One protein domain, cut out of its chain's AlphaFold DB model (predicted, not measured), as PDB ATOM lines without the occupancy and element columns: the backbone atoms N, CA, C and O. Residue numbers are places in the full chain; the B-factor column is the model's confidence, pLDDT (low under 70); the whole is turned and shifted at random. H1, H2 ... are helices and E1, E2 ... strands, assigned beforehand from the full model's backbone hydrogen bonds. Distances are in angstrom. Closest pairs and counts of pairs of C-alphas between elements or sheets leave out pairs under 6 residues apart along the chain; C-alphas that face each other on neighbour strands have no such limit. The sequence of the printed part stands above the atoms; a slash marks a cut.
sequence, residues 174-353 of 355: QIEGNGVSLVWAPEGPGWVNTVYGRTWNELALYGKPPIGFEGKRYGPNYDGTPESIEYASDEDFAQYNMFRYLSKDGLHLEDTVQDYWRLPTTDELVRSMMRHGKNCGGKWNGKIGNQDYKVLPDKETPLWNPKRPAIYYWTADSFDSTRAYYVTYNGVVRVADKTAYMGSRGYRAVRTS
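Overview. This is residues 174 to 353 of the 355 residues of an uncharacterized protein of Candidatus Stahlbacteria bacterium (UniProt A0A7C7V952). A loop-rich body with little regular structure holds two small antiparallel sheets, E1-E2-E6 and E3-E4-E5, with H4 between them and H1 over the opposite face of E3-E4-E5. The 180 printed residues run E1 E2 H1 H2 H3 H4 E3 E4 E5 E6, class mixed, with 52 in named elements. It is compact, radius of gyration of the C-alphas 15.6 A, spanning 48 by 33 by 29 A.

Arrangement. E1, residues 174 to 177, and E2, 180 to 184, form a hairpin, N 175 to O 182 at 2.9 A. E6, 350 to 352, is antiparallel to E2, N 183 to O 351 at 2.9 A. H1, 200 to 204, touches H2, 234 to 240, closest C-alphas Ala 204 and Phe 237, 4.3 A. H1 only just touches H3, 242 to 245, with 3 pairs of C-alphas within 8 A. E3, 312 to 318, E4, 323 to 328, and E5, 333 to 337, form a meander, each strand antiparallel to the one before: N 313 to O 327, 2.9 A; N 324 to O 336, 2.9 A. H4, 266 to 271, is on both sheets. In H1, H2 and H4 every O i to N i+4 pair is within hydrogen-bond range; H3 is too short for one.

Along the chain. E1 begins at C-alpha 174 (286.811, 168.178, 103.777); E6 ends at C-alpha 352 (295.083, 170.278, 99.685). E3 measures 15.5 A, E4 15.9 A.

Size, cuts and confidence. The printed part has no cut. The link H4 to E3 is long, 40 residues. Residues 193 to 196 are under pLDDT 70.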
ATOM      1  N   GLN A 174     286.549 168.398 105.193       95.44
ATOM      2  CA  GLN A 174     286.811 168.178 103.777       95.44
ATOM      3  C   GLN A 174     285.602 168.647 102.961       95.44
ATOM      4  O   GLN A 174     284.475 168.210 103.201       95.44
ATOM      5  N   ILE A 175     285.831 169.556 102.015       95.00
ATOM      6  CA  ILE A 175     284.831 169.997 101.043       95.00
ATOM      7  C   ILE A 175     285.310 169.554  99.669       95.00
ATOM      8  O   ILE A 175     286.340 170.012  99.170       95.00
ATOM      9  N   GLU A 176     284.531 168.663  99.061       93.94
ATOM     10  CA  GLU A 176     284.761 168.172  97.710       93.94
ATOM     11  C   GLU A 176     283.578 168.512  96.820       93.94
ATOM     12  O   GLU A 176     282.413 168.332  97.181       93.94
ATOM     13  N   GLY A 177     283.873 169.003  95.627       91.62
ATOM     14  CA  GLY A 177     282.842 169.315  94.656       91.62
ATOM     15  C   GLY A 177     283.337 170.290  93.616       91.62
ATOM     16  O   GLY A 177     284.288 171.030  93.837       91.62
ATOM     17  N   ASN A 178     282.691 170.269  92.451       95.06
ATOM     18  CA  ASN A 178     282.951 171.236  91.388       95.06
ATOM     19  C   ASN A 178     284.447 171.363  91.024       95.06
ATOM     20  O   ASN A 178     284.929 172.444  90.700       95.06
ATOM     21  N   GLY A 179     285.185 170.248  91.108       94.38
ATOM     22  CA  GLY A 179     286.608 170.115  90.790       94.38
ATOM     23  C   GLY A 179     287.591 170.693  91.821       94.38
ATOM     24  O   GLY A 179     288.753 170.877  91.466       94.38
ATOM     25  N   VAL A 180     287.149 170.996  93.044       94.81
ATOM     26  CA  VAL A 180     288.032 171.259  94.193       94.81
ATOM     27  C   VAL A 180     287.894 170.137  95.228       94.81
ATOM     28  O   VAL A 180     286.815 169.565  95.387       94.81
ATOM     29  N   SER A 181     288.997 169.809  95.904       96.25
ATOM     30  CA  SER A 181     289.045 168.921  97.073       96.25
ATOM     31  C   SER A 181     289.995 169.552  98.088       96.25
ATOM     32  O   SER A 181     291.219 169.526  97.928       96.25
ATOM     33  N   LEU A 182     289.407 170.223  99.077       97.00
ATOM     34  CA  LEU A 182     290.122 171.034 100.058       97.00
ATOM     35  C   LEU A 182     289.731 170.611 101.466       97.00
ATOM     36  O   LEU A 182     288.556 170.386 101.762       97.00
ATOM     37  N   VAL A 183     290.724 170.558 102.341       97.19
ATOM     38  CA  VAL A 183     290.528 170.417 103.778       97.19
ATOM     39  C   VAL A 183     290.530 171.816 104.378       97.19
ATOM     40  O   VAL A 183     291.515 172.541 104.264       97.19
ATOM     41  N   TRP A 184     289.414 172.205 104.978       96.38
ATOM     42  CA  TRP A 184     289.187 173.505 105.593       96.38
ATOM     43  C   TRP A 184     289.471 173.437 107.086       96.38
ATOM     44  O   TRP A 184     288.950 172.560 107.778       96.38
ATOM     45  N   ALA A 185     290.248 174.401 107.580       95.12
ATOM     46  CA  ALA A 185     290.636 174.495 108.982       95.12
ATOM     47  C   ALA A 185     289.410 174.557 109.917       95.12
ATOM     48  O   ALA A 185     288.349 175.051 109.501       95.12
ATOM     49  N   PRO A 186     289.527 174.078 111.167       94.06
ATOM     50  CA  PRO A 186     288.475 174.208 112.176       94.06
ATOM     51  C   PRO A 186     288.189 175.669 112.563       94.06
ATOM     52  O   PRO A 186     288.785 176.613 112.036       94.06
ATOM     53  N   GLU A 187     287.252 175.856 113.494       86.81
ATOM     54  CA  GLU A 187     286.971 177.118 114.187       86.81
ATOM     55  C   GLU A 187     288.188 177.591 114.999       86.81
ATOM     56  O   GLU A 187     288.294 177.384 116.204       86.81
ATOM     57  N   GLY A 188     289.135 178.208 114.298       83.06
ATOM     58  CA  GLY A 188     290.349 178.800 114.849       83.06
ATOM     59  C   GLY A 188     290.369 180.330 114.713       83.06
ATOM     60  O   GLY A 188     289.314 180.967 114.624       83.06
ATOM     61  N   PRO A 189     291.562 180.949 114.623       80.88
ATOM     62  CA  PRO A 189     291.736 182.407 114.601       80.88
ATOM     63  C   PRO A 189     290.925 183.148 113.519       80.88
ATOM     64  O   PRO A 189     290.644 184.336 113.663       80.88
ATOM     65  N   GLY A 190     290.543 182.458 112.439       72.06
ATOM     66  CA  GLY A 190     289.855 183.041 111.285       72.06
ATOM     67  C   GLY A 190     288.338 183.183 111.371       72.06
ATOM     68  O   GLY A 190     287.761 183.963 110.610       72.06
ATOM     69  N   TRP A 191     287.682 182.505 112.316       72.56
ATOM     70  CA  TRP A 191     286.214 182.472 112.407       72.56
ATOM     71  C   TRP A 191     285.578 183.727 113.032       72.56
ATOM     72  O   TRP A 191     284.366 183.772 113.225       72.56
ATOM     73  N   VAL A 192     286.382 184.773 113.253       70.44
ATOM     74  CA  VAL A 192     286.003 186.076 113.820       70.44
ATOM     75  C   VAL A 192     285.175 185.924 115.091       70.44
ATOM     76  O   VAL A 192     283.947 185.966 115.101       70.44
ATOM     77  N   ASN A 193     285.886 185.796 116.203       65.75
ATOM     78  CA  ASN A 193     285.276 185.624 117.521       65.75
ATOM     79  C   ASN A 193     285.107 186.970 118.247       65.75
ATOM     80  O   ASN A 193     284.709 187.002 119.409       65.75
ATOM     81  N   THR A 194     285.464 188.078 117.590       60.91
ATOM     82  CA  THR A 194     285.488 189.424 118.172       60.91
ATOM     83  C   THR A 194     284.881 190.437 117.209       60.91
ATOM     84  O   THR A 194     284.796 190.190 116.010       60.91
ATOM     85  N   VAL A 195     284.518 191.611 117.724       60.97
ATOM     86  CA  VAL A 195     283.974 192.732 116.932       60.97
ATOM     87  C   VAL A 195     285.008 193.300 115.937       60.97
ATOM     88  O   VAL A 195     284.657 194.055 115.030       60.97
ATOM     89  N   TYR A 196     286.286 192.924 116.062       68.94
ATOM     90  CA  TYR A 196     287.378 193.400 115.217       68.94
ATOM     91  C   TYR A 196     287.869 192.291 114.280       68.94
ATOM     92  O   TYR A 196     288.674 191.438 114.656       68.94
ATOM     93  N   GLY A 197     287.392 192.318 113.034       82.06
ATOM     94  CA  GLY A 197     287.951 191.500 111.958       82.06
ATOM     95  C   GLY A 197     289.374 191.939 111.602       82.06
ATOM     96  O   GLY A 197     289.737 193.105 111.778       82.06
ATOM     97  N   ARG A 198     290.179 191.005 111.088       92.38
ATOM     98  CA  ARG A 198     291.529 191.297 110.588       92.38
ATOM     99  C   ARG A 198     291.479 191.841 109.165       92.38
ATOM    100  O   ARG A 198     290.655 191.417 108.351       92.38
ATOM    101  N   THR A 199     292.361 192.783 108.865       95.56
ATOM    102  CA  THR A 199     292.511 193.339 107.516       95.56
ATOM    103  C   THR A 199     293.382 192.424 106.670       95.56
ATOM    104  O   THR A 199     294.213 191.699 107.207       95.56
ATOM    105  N   TRP A 200     293.236 192.455 105.346       97.56
ATOM    106  CA  TRP A 200     294.087 191.642 104.473       97.56
ATOM    107  C   TRP A 200     295.579 191.964 104.668       97.56
ATOM    108  O   TRP A 200     296.400 191.055 104.707       97.56
ATOM    109  N   ASN A 201     295.914 193.240 104.893       97.75
ATOM    110  CA  ASN A 201     297.281 193.695 105.166       97.75
ATOM    111  C   ASN A 201     297.862 193.066 106.445       97.75
ATOM    112  O   ASN A 201     298.998 192.601 106.456       97.75
ATOM    113  N   GLU A 202     297.054 192.987 107.511       97.19
ATOM    114  CA  GLU A 202     297.429 192.310 108.760       97.19
ATOM    115  C   GLU A 202     297.684 190.813 108.539       97.19
ATOM    116  O   GLU A 202     298.626 190.265 109.108       97.19
ATOM    117  N   LEU A 203     296.866 190.155 107.707       97.06
ATOM    118  CA  LEU A 203     297.055 188.741 107.368       97.06
ATOM    119  C   LEU A 203     298.338 188.527 106.565       97.06
ATOM    120  O   LEU A 203     299.050 187.561 106.828       97.06
ATOM    121  N   ALA A 204     298.614 189.406 105.600       98.25
ATOM    122  CA  ALA A 204     299.732 189.312 104.668       98.25
ATOM    123  C   ALA A 204     301.090 189.557 105.337       98.25
ATOM    124  O   ALA A 204     302.056 188.875 105.022       98.25
ATOM    125  N   LEU A 205     301.162 190.511 106.271       98.19
ATOM    126  CA  LEU A 205     302.417 190.979 106.875       98.19
ATOM    127  C   LEU A 205     302.717 190.362 108.247       98.19
ATOM    128  O   LEU A 205     303.651 190.807 108.913       98.19
ATOM    129  N   TYR A 206     301.945 189.367 108.685       97.69
ATOM    130  CA  TYR A 206     302.049 188.784 110.027       97.69
ATOM    131  C   TYR A 206     303.474 188.340 110.393       97.69
ATOM    132  O   TYR A 206     303.955 188.614 111.486       97.69
ATOM    133  N   GLY A 207     304.166 187.671 109.475       97.44
ATOM    134  CA  GLY A 207     305.527 187.173 109.662       97.44
ATOM    135  C   GLY A 207     306.628 188.200 109.391       97.44
ATOM    136  O   GLY A 207     307.800 187.888 109.595       97.44
ATOM    137  N   LYS A 208     306.297 189.404 108.908       96.56
ATOM    138  CA  LYS A 208     307.284 190.467 108.666       96.56
ATOM    139  C   LYS A 208     307.706 191.014 110.033       96.56
ATOM    140  O   LYS A 208     306.814 191.405 110.777       96.56
ATOM    141  N   PRO A 209     308.997 191.079 110.400       94.00
ATOM    142  CA  PRO A 209     309.401 191.485 111.747       94.00
ATOM    143  C   PRO A 209     308.808 192.837 112.209       94.00
ATOM    144  O   PRO A 209     308.694 193.757 111.394       94.00
ATOM    145  N   PRO A 210     308.421 192.977 113.495       94.44
ATOM    146  CA  PRO A 210     308.247 191.889 114.463       94.44
ATOM    147  C   PRO A 210     307.067 190.982 114.077       94.44
ATOM    148  O   PRO A 210     306.085 191.467 113.512       94.44
ATOM    149  N   ILE A 211     307.182 189.682 114.376       95.69
ATOM    150  CA  ILE A 211     306.118 188.698 114.120       95.69
ATOM    151  C   ILE A 211     304.880 189.079 114.939       95.69
ATOM    152  O   ILE A 211     304.982 189.373 116.130       95.69
ATOM    153  N   GLY A 212     303.716 189.072 114.294       95.00
ATOM    154  CA  GLY A 212     302.437 189.424 114.895       95.00
ATOM    155  C   GLY A 212     301.673 190.478 114.094       95.00
ATOM    156  O   GLY A 212     302.069 190.900 113.010       95.00
ATOM    157  N   PHE A 213     300.541 190.917 114.644       93.81
ATOM    158  CA  PHE A 213     299.647 191.878 113.982       93.81
ATOM    159  C   PHE A 213     299.980 193.348 114.264       93.81
ATOM    160  O   PHE A 213     299.409 194.241 113.632       93.81
ATOM    161  N   GLU A 214     300.861 193.624 115.226       94.06
ATOM    162  CA  GLU A 214     301.176 194.988 115.643       94.06
ATOM    163  C   GLU A 214     301.808 195.790 114.495       94.06
ATOM    164  O   GLU A 214     302.709 195.320 113.798       94.06
ATOM    165  N   GLY A 215     301.274 196.991 114.254       93.12
ATOM    166  CA  GLY A 215     301.728 197.874 113.177       93.12
ATOM    167  C   GLY A 215     301.466 197.361 111.756       93.12
ATOM    168  O   GLY A 215     301.900 197.994 110.806       93.12
ATOM    169  N   LYS A 216     300.765 196.235 111.550       96.25
ATOM    170  CA  LYS A 216     300.610 195.649 110.199       96.25
ATOM    171  C   LYS A 216     299.445 196.212 109.395       96.25
ATOM    172  O   LYS A 216     299.445 196.121 108.174       96.25
ATOM    173  N   ARG A 217     298.454 196.820 110.053       95.12
ATOM    174  CA  ARG A 217     297.237 197.311 109.387       95.12
ATOM    175  C   ARG A 217     297.521 198.271 108.243       95.12
ATOM    176  O   ARG A 217     296.993 198.068 107.155       95.12
ATOM    177  N   TYR A 218     298.350 199.274 108.494       96.12
ATOM    178  CA  TYR A 218     298.747 200.289 107.518       96.12
ATOM    179  C   TYR A 218     300.195 200.096 107.044       96.12
ATOM    180  O   TYR A 218     300.753 200.968 106.389       96.12
ATOM    181  N   GLY A 219     300.781 198.944 107.377       94.88
ATOM    182  CA  GLY A 219     302.180 198.629 107.143       94.88
ATOM    183  C   GLY A 219     303.123 199.135 108.245       94.88
ATOM    184  O   GLY A 219     302.785 200.050 108.998       94.88
ATOM    185  N   PRO A 220     304.314 198.520 108.361       92.25
ATOM    186  CA  PRO A 220     305.210 198.674 109.511       92.25
ATOM    187  C   PRO A 220     305.786 200.085 109.686       92.25
ATOM    188  O   PRO A 220     306.235 200.415 110.779       92.25
ATOM    189  N   ASN A 221     305.774 200.900 108.629       92.75
ATOM    190  CA  ASN A 221     306.354 202.245 108.609       92.75
ATOM    191  C   ASN A 221     305.299 203.366 108.662       92.75
ATOM    192  O   ASN A 221     305.626 204.521 108.397       92.75
ATOM    193  N   TYR A 222     304.040 203.041 108.970       94.56
ATOM    194  CA  TYR A 222     302.951 204.015 109.009       94.56
ATOM    195  C   TYR A 222     303.164 205.068 110.108       94.56
ATOM    196  O   TYR A 222     303.261 204.733 111.289       94.56
ATOM    197  N   ASP A 223     303.175 206.345 109.727       92.06
ATOM    198  CA  ASP A 223     303.410 207.484 110.627       92.06
ATOM    199  C   ASP A 223     302.123 208.250 110.998       92.06
ATOM    200  O   ASP A 223     302.169 209.277 111.676       92.06
ATOM    201  N   GLY A 224     300.959 207.750 110.569       89.88
ATOM    202  CA  GLY A 224     299.668 208.421 110.736       89.88
ATOM    203  C   GLY A 224     299.181 209.154 109.483       89.88
ATOM    204  O   GLY A 224     298.008 209.531 109.422       89.88
ATOM    205  N   THR A 225     300.028 209.322 108.467       89.00
ATOM    206  CA  THR A 225     299.669 209.997 107.210       89.00
ATOM    207  C   THR A 225     299.211 209.004 106.134       89.00
ATOM    208  O   THR A 225     299.752 207.900 106.055       89.00
ATOM    209  N   PRO A 226     298.227 209.347 105.280       88.62
ATOM    210  CA  PRO A 226     297.809 208.496 104.159       88.62
ATOM    211  C   PRO A 226     298.949 208.077 103.227       88.62
ATOM    212  O   PRO A 226     298.920 206.981 102.674       88.62
ATOM    213  N   GLU A 227     299.944 208.943 103.056       92.00
ATOM    214  CA  GLU A 227     301.094 208.736 102.179       92.00
ATOM    215  C   GLU A 227     302.054 207.670 102.722       92.00
ATOM    216  O   GLU A 227     302.757 207.028 101.945       92.00
ATOM    217  N   SER A 228     302.056 207.449 104.040       93.25
ATOM    218  CA  SER A 228     302.874 206.425 104.701       93.25
ATOM    219  C   SER A 228     302.245 205.025 104.701       93.25
ATOM    220  O   SER A 228     302.838 204.093 105.245       93.25
ATOM    221  N   ILE A 229     301.046 204.849 104.125       95.44
ATOM    222  CA  ILE A 229     300.390 203.537 104.074       95.44
ATOM    223  C   ILE A 229     301.165 202.607 103.132       95.44
ATOM    224  O   ILE A 229     301.228 202.824 101.922       95.44
ATOM    225  N   GLU A 230     301.683 201.517 103.689       96.19
ATOM    226  CA  GLU A 230     302.356 200.447 102.956       96.19
ATOM    227  C   GLU A 230     301.395 199.258 102.804       96.19
ATOM    228  O   GLU A 230     301.045 198.559 103.764       96.19
ATOM    229  N   TYR A 231     300.933 199.051 101.570       97.88
ATOM    230  CA  TYR A 231     300.094 197.918 101.197       97.88
ATOM    231  C   TYR A 231     300.964 196.705 100.869       97.88
ATOM    232  O   TYR A 231     301.850 196.793 100.022       97.88
ATOM    233  N   ALA A 232     300.667 195.567 101.489       97.94
ATOM    234  CA  ALA A 232     301.351 194.310 101.237       97.94
ATOM    235  C   ALA A 232     301.195 193.870  99.781       97.94
ATOM    236  O   ALA A 232     300.080 193.873  99.235       97.94
ATOM    237  N   SER A 233     302.305 193.472  99.166       97.62
ATOM    238  CA  SER A 233     302.316 192.894  97.825       97.62
ATOM    239  C   SER A 233     301.928 191.409  97.832       97.62
ATOM    240  O   SER A 233     301.732 190.796  98.887       97.62
ATOM    241  N   ASP A 234     301.814 190.814  96.645       97.31
ATOM    242  CA  ASP A 234     301.610 189.368  96.517       97.31
ATOM    243  C   ASP A 234     302.850 188.594  97.001       97.31
ATOM    244  O   ASP A 234     302.722 187.524  97.597       97.31
ATOM    245  N   GLU A 235     304.049 189.161  96.827       97.75
ATOM    246  CA  GLU A 235     305.300 188.626  97.371       97.75
ATOM    247  C   GLU A 235     305.320 188.686  98.901       97.75
ATOM    248  O   GLU A 235     305.670 187.692  99.542       97.75
ATOM    249  N   ASP A 236     304.891 189.809  99.495       97.88
ATOM    250  CA  ASP A 236     304.736 189.910 100.948       97.88
ATOM    251  C   ASP A 236     303.770 188.839 101.457       97.88
ATOM    252  O   ASP A 236     304.082 188.141 102.421       97.88
ATOM    253  N   PHE A 237     302.617 188.664 100.798       97.81
ATOM    254  CA  PHE A 237     301.656 187.638 101.187       97.81
ATOM    255  C   PHE A 237     302.278 186.244 101.077       97.81
ATOM    256  O   PHE A 237     302.220 185.479 102.036       97.81
ATOM    257  N   ALA A 238     302.925 185.902  99.963       96.62
ATOM    258  CA  ALA A 238     303.570 184.601  99.789       96.62
ATOM    259  C   ALA A 238     304.632 184.319 100.868       96.62
ATOM    260  O   ALA A 238     304.756 183.184 101.336       96.62
ATOM    261  N   GLN A 239     305.368 185.345 101.298       97.50
ATOM    262  CA  GLN A 239     306.470 185.195 102.241       97.50
ATOM    263  C   GLN A 239     306.044 185.277 103.713       97.50
ATOM    264  O   GLN A 239     306.561 184.518 104.533       97.50
ATOM    265  N   TYR A 240     305.122 186.162 104.075       97.94
ATOM    266  CA  TYR A 240     304.893 186.545 105.470       97.94
ATOM    267  C   TYR A 240     303.480 186.266 105.976       97.94
ATOM    268  O   TYR A 240     303.207 186.555 107.141       97.94
ATOM    269  N   ASN A 241     302.581 185.703 105.164       97.75
ATOM    270  CA  ASN A 241     301.199 185.550 105.604       97.75
ATOM    271  C   ASN A 241     301.061 184.704 106.885       97.75
ATOM    272  O   ASN A 241     301.821 183.767 107.139       97.75
ATOM    273  N   MET A 242     300.027 184.998 107.671       96.62
ATOM    274  CA  MET A 242     299.793 184.333 108.953       96.62
ATOM    275  C   MET A 242     299.491 182.834 108.846       96.62
ATOM    276  O   MET A 242     299.664 182.103 109.816       96.62
ATOM    277  N   PHE A 243     299.024 182.356 107.688       97.00
ATOM    278  CA  PHE A 243     298.646 180.951 107.501       97.00
ATOM    279  C   PHE A 243     299.862 180.031 107.538       97.00
ATOM    280  O   PHE A 243     299.753 178.897 107.998       97.00
ATOM    281  N   ARG A 244     301.033 180.569 107.175       97.56
ATOM    282  CA  ARG A 244     302.329 179.910 107.349       97.56
ATOM    283  C   ARG A 244     302.628 179.563 108.801       97.56
ATOM    284  O   ARG A 244     303.380 178.633 109.033       97.56
ATOM    285  N   TYR A 245     302.052 180.280 109.761       97.25
ATOM    286  CA  TYR A 245     302.277 180.103 111.198       97.25
ATOM    287  C   TYR A 245     301.150 179.318 111.876       97.25
ATOM    288  O   TYR A 245     301.167 179.145 113.089       97.25
ATOM    289  N   LEU A 246     300.142 178.865 111.128       95.88
ATOM    290  CA  LEU A 246     299.022 178.137 111.708       95.88
ATOM    291  C   LEU A 246     299.452 176.704 112.060       95.88
ATOM    292  O   LEU A 246     299.995 175.986 111.215       95.88
ATOM    293  N   SER A 247     299.182 176.295 113.299       95.69
ATOM    294  CA  SER A 247     299.453 174.956 113.823       95.69
ATOM    295  C   SER A 247     298.847 173.864 112.936       95.69
ATOM    296  O   SER A 247     297.876 174.079 112.205       95.69
ATOM    297  N   LYS A 248     299.378 172.637 113.007       95.06
ATOM    298  CA  LYS A 248     298.891 171.512 112.185       95.06
ATOM    299  C   LYS A 248     297.394 171.232 112.362       95.06
ATOM    300  O   LYS A 248     296.743 170.829 111.399       95.06
ATOM    301  N   ASP A 249     296.869 171.433 113.568       94.12
ATOM    302  CA  ASP A 249     295.445 171.280 113.889       94.12
ATOM    303  C   ASP A 249     294.588 172.487 113.465       94.12
ATOM    304  O   ASP A 249     293.367 172.395 113.475       94.12
ATOM    305  N   GLY A 250     295.199 173.602 113.052       93.56
ATOM    306  CA  GLY A 250     294.504 174.793 112.571       93.56
ATOM    307  C   GLY A 250     293.916 175.687 113.670       93.56
ATOM    308  O   GLY A 250     293.161 176.609 113.350       93.56
ATOM    309  N   LEU A 251     294.214 175.421 114.947       92.31
ATOM    310  CA  LEU A 251     293.560 176.071 116.090       92.31
ATOM    311  C   LEU A 251     294.337 177.258 116.677       92.31
ATOM    312  O   LEU A 251     293.720 178.127 117.293       92.31
ATOM    313  N   HIS A 252     295.656 177.327 116.496       92.25
ATOM    314  CA  HIS A 252     296.493 178.379 117.080       92.25
ATOM    315  C   HIS A 252     297.637 178.790 116.149       92.25
ATOM    316  O   HIS A 252     297.922 178.133 115.150       92.25
ATOM    317  N   LEU A 253     298.239 179.941 116.446       93.94
ATOM    318  CA  LEU A 253     299.417 180.440 115.743       93.94
ATOM    319  C   LEU A 253     300.661 180.065 116.539       93.94
ATOM    320  O   LEU A 253     300.671 180.203 117.760       93.94
ATOM    321  N   GLU A 254     301.679 179.620 115.823       95.56
ATOM    322  CA  GLU A 254     302.996 179.278 116.341       95.56
ATOM    323  C   GLU A 254     303.977 180.435 116.120       95.56
ATOM    324  O   GLU A 254     303.797 181.268 115.228       95.56
ATOM    325  N   ASP A 255     305.070 180.445 116.882       94.12
ATOM    326  CA  ASP A 255     306.151 181.429 116.716       94.12
ATOM    327  C   ASP A 255     307.067 181.110 115.518       94.12
ATOM    328  O   ASP A 255     307.909 181.914 115.119       94.12
ATOM    329  N   THR A 256     306.912 179.921 114.929       96.50
ATOM    330  CA  THR A 256     307.715 179.432 113.803       96.50
ATOM    331  C   THR A 256     306.836 179.011 112.634       96.50
ATOM    332  O   THR A 256     305.688 178.601 112.807       96.50
ATOM    333  N   VAL A 257     307.391 179.097 111.426       98.00
ATOM    334  CA  VAL A 257     306.710 178.693 110.193       98.00
ATOM    335  C   VAL A 257     306.429 177.185 110.193       98.00
ATOM    336  O   VAL A 257     307.329 176.374 110.394       98.00
ATOM    337  N   GLN A 258     305.171 176.838 109.930       97.50
ATOM    338  CA  GLN A 258     304.596 175.496 109.868       97.50
ATOM    339  C   GLN A 258     304.237 175.056 108.437       97.50
ATOM    340  O   GLN A 258     304.364 173.881 108.105       97.50
ATOM    341  N   ASP A 259     303.754 175.984 107.600       96.62
ATOM    342  CA  ASP A 259     303.379 175.767 106.187       96.62
ATOM    343  C   ASP A 259     302.371 174.613 105.929       96.62
ATOM    344  O   ASP A 259     302.309 174.047 104.836       96.62
ATOM    345  N   TYR A 260     301.513 174.285 106.903       96.12
ATOM    346  CA  TYR A 260     300.422 173.312 106.713       96.12
ATOM    347  C   TYR A 260     299.192 173.890 106.016       96.12
ATOM    348  O   TYR A 260     298.409 173.139 105.432       96.12
ATOM    349  N   TRP A 261     298.997 175.204 106.117       97.06
ATOM    350  CA  TRP A 261     297.770 175.888 105.744       97.06
ATOM    351  C   TRP A 261     298.061 177.102 104.872       97.06
ATOM    352  O   TRP A 261     299.098 177.750 104.986       97.06
ATOM    353  N   ARG A 262     297.096 177.450 104.026       97.31
ATOM    354  CA  ARG A 262     297.092 178.679 103.230       97.31
ATOM    355  C   ARG A 262     295.693 179.270 103.177       97.31
ATOM    356  O   ARG A 262     294.714 178.599 103.496       97.31
ATOM    357  N   LEU A 263     295.574 180.509 102.729       97.50
ATOM    358  CA  LEU A 263     294.271 181.058 102.369       97.50
ATOM    359  C   LEU A 263     293.810 180.452 101.021       97.50
ATOM    360  O   LEU A 263     294.657 180.198 100.155       97.50
ATOM    361  N   PRO A 264     292.511 180.161 100.823       98.00
ATOM    362  CA  PRO A 264     292.008 179.718  99.528       98.00
ATOM    363  C   PRO A 264     292.079 180.860  98.516       98.00
ATOM    364  O   PRO A 264     291.910 182.034  98.871       98.00
ATOM    365  N   THR A 265     292.273 180.520  97.245       98.44
ATOM    366  CA  THR A 265     292.071 181.486  96.160       98.44
ATOM    367  C   THR A 265     290.590 181.838  96.044       98.44
ATOM    368  O   THR A 265     289.704 181.188  96.617       98.44
ATOM    369  N   THR A 266     290.288 182.879  95.283       98.69
ATOM    370  CA  THR A 266     288.909 183.313  95.086       98.69
ATOM    371  C   THR A 266     288.111 182.322  94.243       98.69
ATOM    372  O   THR A 266     286.941 182.079  94.544       98.69
ATOM    373  N   ASP A 267     288.753 181.666  93.267       98.56
ATOM    374  CA  ASP A 267     288.154 180.546  92.528       98.56
ATOM    375  C   ASP A 267     287.821 179.373  93.456       98.56
ATOM    376  O   ASP A 267     286.701 178.862  93.446       98.56
ATOM    377  N   GLU A 268     288.763 178.979  94.316       98.56
ATOM    378  CA  GLU A 268     288.574 177.865  95.245       98.56
ATOM    379  C   GLU A 268     287.429 178.108  96.224       98.56
ATOM    380  O   GLU A 268     286.602 177.216  96.435       98.56
ATOM    381  N   LEU A 269     287.344 179.311  96.799       98.31
ATOM    382  CA  LEU A 269     286.273 179.653  97.729       98.31
ATOM    383  C   LEU A 269     284.908 179.667  97.025       98.31
ATOM    384  O   LEU A 269     283.967 179.056  97.531       98.31
ATOM    385  N   VAL A 270     284.801 180.263  95.830       98.56
ATOM    386  CA  VAL A 270     283.562 180.251  95.027       98.56
ATOM    387  C   VAL A 270     283.134 178.832  94.659       98.56
ATOM    388  O   VAL A 270     281.958 178.478  94.787       98.56
ATOM    389  N   ARG A 271     284.078 177.982  94.250       98.25
ATOM    390  CA  ARG A 271     283.793 176.588  93.893       98.25
ATOM    391  C   ARG A 271     283.478 175.717  95.103       98.25
ATOM    392  O   ARG A 271     282.867 174.671  94.914       98.25
ATOM    393  N   SER A 272     283.833 176.153  96.311       98.00
ATOM    394  CA  SER A 272     283.556 175.453  97.572       98.00
ATOM    395  C   SER A 272     282.239 175.859  98.228       98.00
ATOM    396  O   SER A 272     281.871 175.265  99.236       98.00
ATOM    397  N   MET A 273     281.517 176.849  97.693       97.81
ATOM    398  CA  MET A 273     280.260 177.306  98.286       97.81
ATOM    399  C   MET A 273     279.212 176.188  98.327       97.81
ATOM    400  O   MET A 273     279.067 175.405  97.380       97.81
ATOM    401  N   MET A 274     278.451 176.134  99.422       96.06
ATOM    402  CA  MET A 274     277.500 175.057  99.693       96.06
ATOM    403  C   MET A 274     276.134 175.585 100.122       96.06
ATOM    404  O   MET A 274     275.996 176.717 100.589       96.06
ATOM    405  N   ARG A 275     275.129 174.725  99.958       96.44
ATOM    406  CA  ARG A 275     273.797 174.864 100.535       96.44
ATOM    407  C   ARG A 275     273.163 173.494 100.716       96.44
ATOM    408  O   ARG A 275     273.249 172.631  99.842       96.44
ATOM    409  N   HIS A 276     272.534 173.300 101.859       95.62
ATOM    410  CA  HIS A 276     271.902 172.075 102.319       95.62
ATOM    411  C   HIS A 276     272.807 170.842 102.168       95.62
ATOM    412  O   HIS A 276     272.404 169.813 101.623       95.62
ATOM    413  N   GLY A 277     274.072 170.979 102.584       92.81
ATOM    414  CA  GLY A 277     275.084 169.920 102.498       92.81
ATOM    415  C   GLY A 277     275.550 169.576 101.077       92.81
ATOM    416  O   GLY A 277     276.287 168.610 100.897       92.81
ATOM    417  N   LYS A 278     275.148 170.345 100.056       95.81
ATOM    418  CA  LYS A 278     275.526 170.127  98.654       95.81
ATOM    419  C   LYS A 278     276.328 171.305  98.116       95.81
ATOM    420  O   LYS A 278     276.080 172.453  98.470       95.81
ATOM    421  N   ASN A 279     277.277 171.020  97.230       97.12
ATOM    422  CA  ASN A 279     278.018 172.049  96.508       97.12
ATOM    423  C   ASN A 279     277.087 172.831  95.560       97.12
ATOM    424  O   ASN A 279     276.279 172.235  94.844       97.12
ATOM    425  N   CYS A 280     277.225 174.156  95.525       97.81
ATOM    426  CA  CYS A 280     276.363 175.045  94.739       97.81
ATOM    427  C   CYS A 280     276.751 175.171  93.256       97.81
ATOM    428  O   CYS A 280     276.038 175.814  92.481       97.81
ATOM    429  N   GLY A 281     277.866 174.566  92.836       97.69
ATOM    430  CA  GLY A 281     278.352 174.584  91.456       97.69
ATOM    431  C   GLY A 281     278.895 175.940  91.006       97.69
ATOM    432  O   GLY A 281     278.785 176.253  89.823       97.69
ATOM    433  N   GLY A 282     279.425 176.737  91.940       97.50
ATOM    434  CA  GLY A 282     279.903 178.098  91.694       97.50
ATOM    435  C   GLY A 282     281.038 178.178  90.680       97.50
ATOM    436  O   GLY A 282     281.991 177.414  90.773       97.50
ATOM    437  N   LYS A 283     280.986 179.112  89.733       97.44
ATOM    438  CA  LYS A 283     282.085 179.354  88.788       97.44
ATOM    439  C   LYS A 283     282.571 180.785  88.891       97.44
ATOM    440  O   LYS A 283     281.805 181.717  88.648       97.44
ATOM    441  N   TRP A 284     283.852 180.943  89.203       97.69
ATOM    442  CA  TRP A 284     284.505 182.239  89.181       97.69
ATOM    443  C   TRP A 284     284.710 182.712  87.742       97.69
ATOM    444  O   TRP A 284     285.293 182.008  86.920       97.69
ATOM    445  N   ASN A 285     284.238 183.917  87.432       96.25
ATOM    446  CA  ASN A 285     284.317 184.488  86.084       96.25
ATOM    447  C   ASN A 285     285.405 185.568  85.921       96.25
ATOM    448  O   ASN A 285     285.431 186.253  84.898       96.25
ATOM    449  N   GLY A 286     286.270 185.762  86.923       96.75
ATOM    450  CA  GLY A 286     287.295 186.812  86.902       96.75
ATOM    451  C   GLY A 286     286.789 188.212  87.252       96.75
ATOM    452  O   GLY A 286     287.555 189.164  87.137       96.75
ATOM    453  N   LYS A 287     285.514 188.377  87.631       97.75
ATOM    454  CA  LYS A 287     284.892 189.689  87.858       97.75
ATOM    455  C   LYS A 287     284.232 189.775  89.228       97.75
ATOM    456  O   LYS A 287     283.694 188.804  89.757       97.75
ATOM    457  N   ILE A 288     284.201 190.993  89.764       98.31
ATOM    458  CA  ILE A 288     283.397 191.325  90.943       98.31
ATOM    459  C   ILE A 288     281.900 191.148  90.654       98.31
ATOM    460  O   ILE A 288     281.441 191.318  89.525       98.31
ATOM    461  N   GLY A 289     281.122 190.878  91.699       97.88
ATOM    462  CA  GLY A 289     279.675 190.715  91.618       97.88
ATOM    463  C   GLY A 289     279.216 189.270  91.760       97.88
ATOM    464  O   GLY A 289     279.893 188.432  92.362       97.88
ATOM    465  N   ASN A 290     278.006 189.014  91.266       97.50
ATOM    466  CA  ASN A 290     277.387 187.696  91.326       97.50
ATOM    467  C   ASN A 290     278.151 186.723  90.426       97.50
ATOM    468  O   ASN A 290     278.478 187.054  89.285       97.50
ATOM    469  N   GLN A 291     278.399 185.527  90.946       97.62
ATOM    470  CA  GLN A 291     278.998 184.431  90.190       97.62
ATOM    471  C   GLN A 291     277.910 183.466  89.714       97.62
ATOM    472  O   GLN A 291     276.778 183.504  90.201       97.62
ATOM    473  N   ASP A 292     278.251 182.618  88.747       96.81
ATOM    474  CA  ASP A 292     277.330 181.607  88.229       96.81
ATOM    475  C   ASP A 292     277.230 180.446  89.227       96.81
ATOM    476  O   ASP A 292     278.214 179.743  89.454       96.81
ATOM    477  N   TYR A 293     276.056 180.265  89.834       97.75
ATOM    478  CA  TYR A 293     275.747 179.157  90.738       97.75
ATOM    479  C   TYR A 293     274.495 178.428  90.257       97.75
ATOM    480  O   TYR A 293     273.502 179.052  89.889       97.75
ATOM    481  N   LYS A 294     274.493 177.095  90.368       97.56
ATOM    482  CA  LYS A 294     273.290 176.280  90.121       97.56
ATOM    483  C   LYS A 294     272.230 176.499  91.199       97.56
ATOM    484  O   LYS A 294     271.037 176.424  90.928       97.56
ATOM    485  N   VAL A 295     272.684 176.732  92.428       96.50
ATOM    486  CA  VAL A 295     271.859 177.026  93.601       96.50
ATOM    487  C   VAL A 295     272.531 178.166  94.355       96.50
ATOM    488  O   VAL A 295     273.729 178.098  94.602       96.50
ATOM    489  N   LEU A 296     271.783 179.205  94.735       96.06
ATOM    490  CA  LEU A 296     272.344 180.307  95.521       96.06
ATOM    491  C   LEU A 296     272.882 179.761  96.858       96.06
ATOM    492  O   LEU A 296     272.078 179.191  97.607       96.06
ATOM    493  N   PRO A 297     274.187 179.910  97.158       97.38
ATOM    494  CA  PRO A 297     274.752 179.436  98.412       97.38
ATOM    495  C   PRO A 297     274.249 180.245  99.605       97.38
ATOM    496  O   PRO A 297     273.696 181.337  99.449       97.38
ATOM    497  N   ASP A 298     274.431 179.690 100.799       96.06
ATOM    498  CA  ASP A 298     274.042 180.353 102.038       96.06
ATOM    499  C   ASP A 298     275.056 180.094 103.166       96.06
ATOM    500  O   ASP A 298     275.995 179.304 103.036       96.06
ATOM    501  N   LYS A 299     274.872 180.799 104.282       95.00
ATOM    502  CA  LYS A 299     275.717 180.744 105.473       95.00
ATOM    503  C   LYS A 299     275.417 179.483 106.283       95.00
ATOM    504  O   LYS A 299     274.739 179.546 107.304       95.00
ATOM    505  N   GLU A 300     275.908 178.351 105.794       95.12
ATOM    506  CA  GLU A 300     275.682 177.016 106.354       95.12
ATOM    507  C   GLU A 300     276.986 176.243 106.590       95.12
ATOM    508  O   GLU A 300     278.009 176.476 105.929       95.12
ATOM    509  N   THR A 301     276.930 175.267 107.498       95.12
ATOM    510  CA  THR A 301     277.974 174.240 107.614       95.12
ATOM    511  C   THR A 301     278.037 173.407 106.324       95.12
ATOM    512  O   THR A 301     277.001 173.168 105.699       95.12
ATOM    513  N   PRO A 302     279.219 172.923 105.902       94.25
ATOM    514  CA  PRO A 302     280.490 172.934 106.624       94.25
ATOM    515  C   PRO A 302     281.314 174.211 106.476       94.25
ATOM    516  O   PRO A 302     282.283 174.343 107.212       94.25
ATOM    517  N   LEU A 303     281.012 175.104 105.525       94.75
ATOM    518  CA  LEU A 303     281.908 176.209 105.153       94.75
ATOM    519  C   LEU A 303     281.824 177.402 106.121       94.75
ATOM    520  O   LEU A 303     282.848 178.008 106.452       94.75
ATOM    521  N   TRP A 304     280.619 177.709 106.587       93.81
ATOM    522  CA  TRP A 304     280.329 178.848 107.452       93.81
ATOM    523  C   TRP A 304     279.856 178.392 108.833       93.81
ATOM    524  O   TRP A 304     279.271 177.318 108.958       93.81
ATOM    525  N   ASN A 305     280.032 179.244 109.853       92.06
ATOM    526  CA  ASN A 305     279.217 179.155 111.066       92.06
ATOM    527  C   ASN A 305     277.939 179.971 110.868       92.06
ATOM    528  O   ASN A 305     278.028 181.198 110.765       92.06
ATOM    529  N   PRO A 306     276.751 179.362 110.910       91.00
ATOM    530  CA  PRO A 306     275.496 180.101 110.980       91.00
ATOM    531  C   PRO A 306     275.470 181.073 112.180       91.00
ATOM    532  O   PRO A 306     275.032 182.214 112.057       91.00
ATOM    533  N   LYS A 307     276.043 180.675 113.322       88.50
ATOM    534  CA  LYS A 307     275.932 181.375 114.613       88.50
ATOM    535  C   LYS A 307     277.059 182.375 114.916       88.50
ATOM    536  O   LYS A 307     277.143 182.870 116.035       88.50
ATOM    537  N   ARG A 308     277.945 182.680 113.959       88.00
ATOM    538  CA  ARG A 308     279.057 183.645 114.144       88.00
ATOM    539  C   ARG A 308     278.888 184.889 113.280       88.00
ATOM    540  O   ARG A 308     278.190 184.813 112.274       88.00
ATOM    541  N   PRO A 309     279.548 186.011 113.608       87.88
ATOM    542  CA  PRO A 309     279.465 187.236 112.812       87.88
ATOM    543  C   PRO A 309     280.050 187.110 111.404       87.88
ATOM    544  O   PRO A 309     279.678 187.888 110.535       87.88
ATOM    545  N   ALA A 310     280.941 186.146 111.144       91.19
ATOM    546  CA  ALA A 310     281.572 185.999 109.838       91.19
ATOM    547  C   ALA A 310     280.540 185.732 108.721       91.19
ATOM    548  O   ALA A 310     279.871 184.696 108.696       91.19
ATOM    549  N   ILE A 311     280.429 186.673 107.783       92.69
ATOM    550  CA  ILE A 311     279.592 186.584 106.572       92.69
ATOM    551  C   ILE A 311     280.397 186.866 105.291       92.69
ATOM    552  O   ILE A 311     279.879 186.747 104.178       92.69
ATOM    553  N   TYR A 312     281.673 187.219 105.459       94.81
ATOM    554  CA  TYR A 312     282.648 187.452 104.405       94.81
ATOM    555  C   TYR A 312     283.953 186.742 104.746       94.81
ATOM    556  O   TYR A 312     284.402 186.811 105.891       94.81
ATOM    557  N   TYR A 313     284.602 186.152 103.750       96.75
ATOM    558  CA  TYR A 313     285.964 185.646 103.885       96.75
ATOM    559  C   TYR A 313     286.892 186.325 102.891       96.75
ATOM    560  O   TYR A 313     286.588 186.389 101.699       96.75
ATOM    561  N   TRP A 314     288.025 186.815 103.395       97.81
ATOM    562  CA  TRP A 314     289.172 187.176 102.568       97.81
ATOM    563  C   TRP A 314     289.645 185.978 101.746       97.81
ATOM    564  O   TRP A 314     289.531 184.831 102.187       97.81
ATOM    565  N   THR A 315     290.216 186.257 100.578       98.25
ATOM    566  CA  THR A 315     290.874 185.254  99.736       98.25
ATOM    567  C   THR A 315     292.342 185.598  99.533       98.25
ATOM    568  O   THR A 315     292.790 186.703  99.855       98.25
ATOM    569  N   ALA A 316     293.113 184.618  99.065       98.00
ATOM    570  CA  ALA A 316     294.544 184.775  98.819       98.00
ATOM    571  C   ALA A 316     294.842 185.791  97.709       98.00
ATOM    572  O   ALA A 316     295.926 186.361  97.686       98.00
ATOM    573  N   ASP A 317     293.888 186.022  96.804       98.19
ATOM    574  CA  ASP A 317     294.124 186.833  95.618       98.19
ATOM    575  C   ASP A 317     294.005 188.328  95.937       98.19
ATOM    576  O   ASP A 317     292.985 188.818  96.446       98.19
ATOM    577  N   SER A 318     295.032 189.078  95.551       97.25
ATOM    578  CA  SER A 318     294.953 190.529  95.478       97.25
ATOM    579  C   SER A 318     294.158 190.964  94.241       97.25
ATOM    580  O   SER A 318     294.159 190.297  93.207       97.25
ATOM    581  N   PHE A 319     293.455 192.093  94.339       98.06
ATOM    582  CA  PHE A 319     292.795 192.704  93.181       98.06
ATOM    583  C   PHE A 319     293.732 193.661  92.452       98.06
ATOM    584  O   PHE A 319     293.825 193.646  91.228       98.06
ATOM    585  N   ASP A 320     294.409 194.506  93.226       97.94
ATOM    586  CA  ASP A 320     295.426 195.449  92.773       97.94
ATOM    587  C   ASP A 320     296.402 195.744  93.923       97.94
ATOM    588  O   ASP A 320     296.415 195.039  94.933       97.94
ATOM    589  N   SER A 321     297.239 196.774  93.801       97.25
ATOM    590  CA  SER A 321     298.199 197.130  94.852       97.25
ATOM    591  C   SER A 321     297.534 197.464  96.193       97.25
ATOM    592  O   SER A 321     298.085 197.130  97.237       97.25
ATOM    593  N   THR A 322     296.331 198.037  96.185       97.56
ATOM    594  CA  THR A 322     295.648 198.591  97.369       97.56
ATOM    595  C   THR A 322     294.484 197.744  97.877       97.56
ATOM    596  O   THR A 322     294.065 197.876  99.027       97.56
ATOM    597  N   ARG A 323     293.935 196.863  97.036       98.38
ATOM    598  CA  ARG A 323     292.698 196.126  97.309       98.38
ATOM    599  C   ARG A 323     292.880 194.626  97.165       98.38
ATOM    600  O   ARG A 323     293.620 194.162  96.304       98.38
ATOM    601  N   ALA A 324     292.128 193.877  97.961       98.44
ATOM    602  CA  ALA A 324     292.074 192.420  97.911       98.44
ATOM    603  C   ALA A 324     290.640 191.912  97.754       98.44
ATOM    604  O   ALA A 324     289.668 192.617  98.064       98.44
ATOM    605  N   TYR A 325     290.518 190.680  97.263       98.62
ATOM    606  CA  TYR A 325     289.233 190.026  97.083       98.62
ATOM    607  C   TYR A 325     288.691 189.441  98.386       98.62
ATOM    608  O   TYR A 325     289.417 188.945  99.248       98.62
ATOM    609  N   TYR A 326     287.368 189.463  98.508       98.12
ATOM    610  CA  TYR A 326     286.646 188.680  99.498       98.12
ATOM    611  C   TYR A 326     285.359 188.121  98.894       98.12
ATOM    612  O   TYR A 326     284.778 188.692  97.961       98.12
ATOM    613  N   VAL A 327     284.894 187.005  99.448       98.31
ATOM    614  CA  VAL A 327     283.649 186.352  99.034       98.31
ATOM    615  C   VAL A 327     282.663 186.379 100.188       98.31
ATOM    616  O   VAL A 327     282.997 186.136 101.346       98.31
ATOM    617  N   THR A 328     281.430 186.719  99.853       96.94
ATOM    618  CA  THR A 328     280.284 186.748 100.762       96.94
ATOM    619  C   THR A 328     279.642 185.361 100.886       96.94
ATOM    620  O   THR A 328     279.735 184.547  99.969       96.94
ATOM    621  N   TYR A 329     278.937 185.076 101.983       95.88
ATOM    622  CA  TYR A 329     278.273 183.775 102.187       95.88
ATOM    623  C   TYR A 329     277.239 183.402 101.114       95.88
ATOM    624  O   TYR A 329     276.952 182.224 100.920       95.88
ATOM    625  N   ASN A 330     276.677 184.386 100.406       95.88
ATOM    626  CA  ASN A 330     275.774 184.168  99.275       95.88
ATOM    627  C   ASN A 330     276.517 184.144  97.926       95.88
ATOM    628  O   ASN A 330     275.892 184.204  96.869       95.88
ATOM    629  N   GLY A 331     277.845 184.016  97.956       97.19
ATOM    630  CA  GLY A 331     278.679 183.728  96.796       97.19
ATOM    631  C   GLY A 331     279.033 184.942  95.943       97.19
ATOM    632  O   GLY A 331     279.635 184.782  94.879       97.19
ATOM    633  N   VAL A 332     278.671 186.147  96.387       98.06
ATOM    634  CA  VAL A 332     279.038 187.400  95.725       98.06
ATOM    635  C   VAL A 332     280.492 187.724  96.013       98.06
ATOM    636  O   VAL A 332     280.958 187.632  97.149       98.06
ATOM    637  N   VAL A 333     281.175 188.161  94.970       98.69
ATOM    638  CA  VAL A 333     282.578 188.536  94.986       98.69
ATOM    639  C   VAL A 333     282.688 190.041  95.081       98.69
ATOM    640  O   VAL A 333     282.011 190.785  94.359       98.69
ATOM    641  N   ARG A 334     283.557 190.509  95.963       98.38
ATOM    642  CA  ARG A 334     283.781 191.928  96.201       98.38
ATOM    643  C   ARG A 334     285.267 192.188  96.386       98.38
ATOM    644  O   ARG A 334     286.062 191.268  96.554       98.38
ATOM    645  N   VAL A 335     285.611 193.466  96.352       98.25
ATOM    646  CA  VAL A 335     286.951 193.958  96.659       98.25
ATOM    647  C   VAL A 335     286.842 194.982  97.770       98.25
ATOM    648  O   VAL A 335     285.846 195.705  97.864       98.25
ATOM    649  N   ALA A 336     287.858 195.041  98.611       96.94
ATOM    650  CA  ALA A 336     287.993 196.075  99.620       96.94
ATOM    651  C   ALA A 336     289.455 196.466  99.760       96.94
ATOM    652  O   ALA A 336     290.347 195.700  99.402       96.94
ATOM    653  N   ASP A 337     289.671 197.662 100.294       97.06
ATOM    654  CA  ASP A 337     290.989 198.128 100.699       97.06
ATOM    655  C   ASP A 337     291.649 197.110 101.646       97.06
ATOM    656  O   ASP A 337     290.991 196.591 102.556       97.06
ATOM    657  N   LYS A 338     292.931 196.799 101.427       97.75
ATOM    658  CA  LYS A 338     293.664 195.807 102.231       97.75
ATOM    659  C   LYS A 338     293.780 196.224 103.698       97.75
ATOM    660  O   LYS A 338     293.969 195.357 104.548       97.75
ATOM    661  N   THR A 339     293.636 197.511 104.010       95.94
ATOM    662  CA  THR A 339     293.657 198.080 105.367       95.94
ATOM    663  C   THR A 339     292.260 198.204 105.988       95.94
ATOM    664  O   THR A 339     292.131 198.501 107.179       95.94
ATOM    665  N   ALA A 340     291.192 197.955 105.220       92.56
ATOM    666  CA  ALA A 340     289.829 198.037 105.728       92.56
ATOM    667  C   ALA A 340     289.485 196.818 106.592       92.56
ATOM    668  O   ALA A 340     289.576 195.668 106.153       92.56
ATOM    669  N   TYR A 341     289.018 197.083 107.813       88.88
ATOM    670  CA  TYR A 341     288.464 196.066 108.699       88.88
ATOM    671  C   TYR A 341     286.934 196.099 108.671       88.88
ATOM    672  O   TYR A 341     286.313 197.136 108.436       88.88
ATOM    673  N   MET A 342     286.324 194.950 108.940       88.19
ATOM    674  CA  MET A 342     284.886 194.814 109.142       88.19
ATOM    675  C   MET A 342     284.663 193.665 110.122       88.19
ATOM    676  O   MET A 342     285.217 192.588 109.921       88.19
ATOM    677  N   GLY A 343     283.879 193.880 111.182       86.50
ATOM    678  CA  GLY A 343     283.672 192.885 112.247       86.50
ATOM    679  C   GLY A 343     283.041 191.569 111.780       86.50
ATOM    680  O   GLY A 343     283.154 190.558 112.453       86.50
ATOM    681  N   SER A 344     282.422 191.556 110.602       89.62
ATOM    682  CA  SER A 344     281.830 190.372 109.979       89.62
ATOM    683  C   SER A 344     282.693 189.779 108.851       89.62
ATOM    684  O   SER A 344     282.272 188.846 108.161       89.62
ATOM    685  N   ARG A 345     283.913 190.301 108.647       92.62
ATOM    686  CA  ARG A 345     284.877 189.795 107.663       92.62
ATOM    687  C   ARG A 345     285.998 189.024 108.340       92.62
ATOM    688  O   ARG A 345     286.773 189.575 109.117       92.62
ATOM    689  N   GLY A 346     286.065 187.743 108.005       93.31
ATOM    690  CA  GLY A 346     287.045 186.798 108.514       93.31
ATOM    691  C   GLY A 346     287.892 186.182 107.422       93.31
ATOM    692  O   GLY A 346     288.056 186.724 106.329       93.31
ATOM    693  N   TYR A 347     288.393 184.998 107.729       94.25
ATOM    694  CA  TYR A 347     289.119 184.146 106.806       94.25
ATOM    695  C   TYR A 347     288.985 182.697 107.258       94.25
ATOM    696  O   TYR A 347     288.728 182.412 108.424       94.25
ATOM    697  N   ARG A 348     289.215 181.754 106.353       95.00
ATOM    698  CA  ARG A 348     289.318 180.351 106.733       95.00
ATOM    699  C   ARG A 348     290.380 179.680 105.892       95.00
ATOM    700  O   ARG A 348     290.338 179.764 104.670       95.00
ATOM    701  N   ALA A 349     291.346 179.073 106.567       96.38
ATOM    702  CA  ALA A 349     292.476 178.457 105.904       96.38
ATOM    703  C   ALA A 349     292.085 177.111 105.287       96.38
ATOM    704  O   ALA A 349     291.161 176.436 105.753       96.38
ATOM    705  N   VAL A 350     292.816 176.727 104.253       97.25
ATOM    706  CA  VAL A 350     292.678 175.459 103.552       97.25
ATOM    707  C   VAL A 350     294.033 174.796 103.369       97.25
ATOM    708  O   VAL A 350     295.077 175.452 103.361       97.25
ATOM    709  N   ARG A 351     293.998 173.488 103.159       95.69
ATOM    710  CA  ARG A 351     295.103 172.702 102.618       95.69
ATOM    711  C   ARG A 351     294.574 171.721 101.582       95.69
ATOM    712  O   ARG A 351     293.392 171.368 101.589       95.69
ATOM    713  N   THR A 352     295.442 171.292 100.679       91.94
ATOM    714  CA  THR A 352     295.083 170.278  99.685       91.94
ATOM    715  C   THR A 352     294.853 168.943 100.389       91.94
ATOM    716  O   THR A 352     295.643 168.562 101.252       91.94
ATOM    717  N   SER A 353     293.780 168.234 100.029       82.44
ATOM    718  CA  SER A 353     293.560 166.875 100.528       82.44
ATOM    719  C   SER A 353     294.669 165.953 100.009       82.44
ATOM    720  O   SER A 353     294.904 165.878  98.800       82.44
TER     721      SER A 353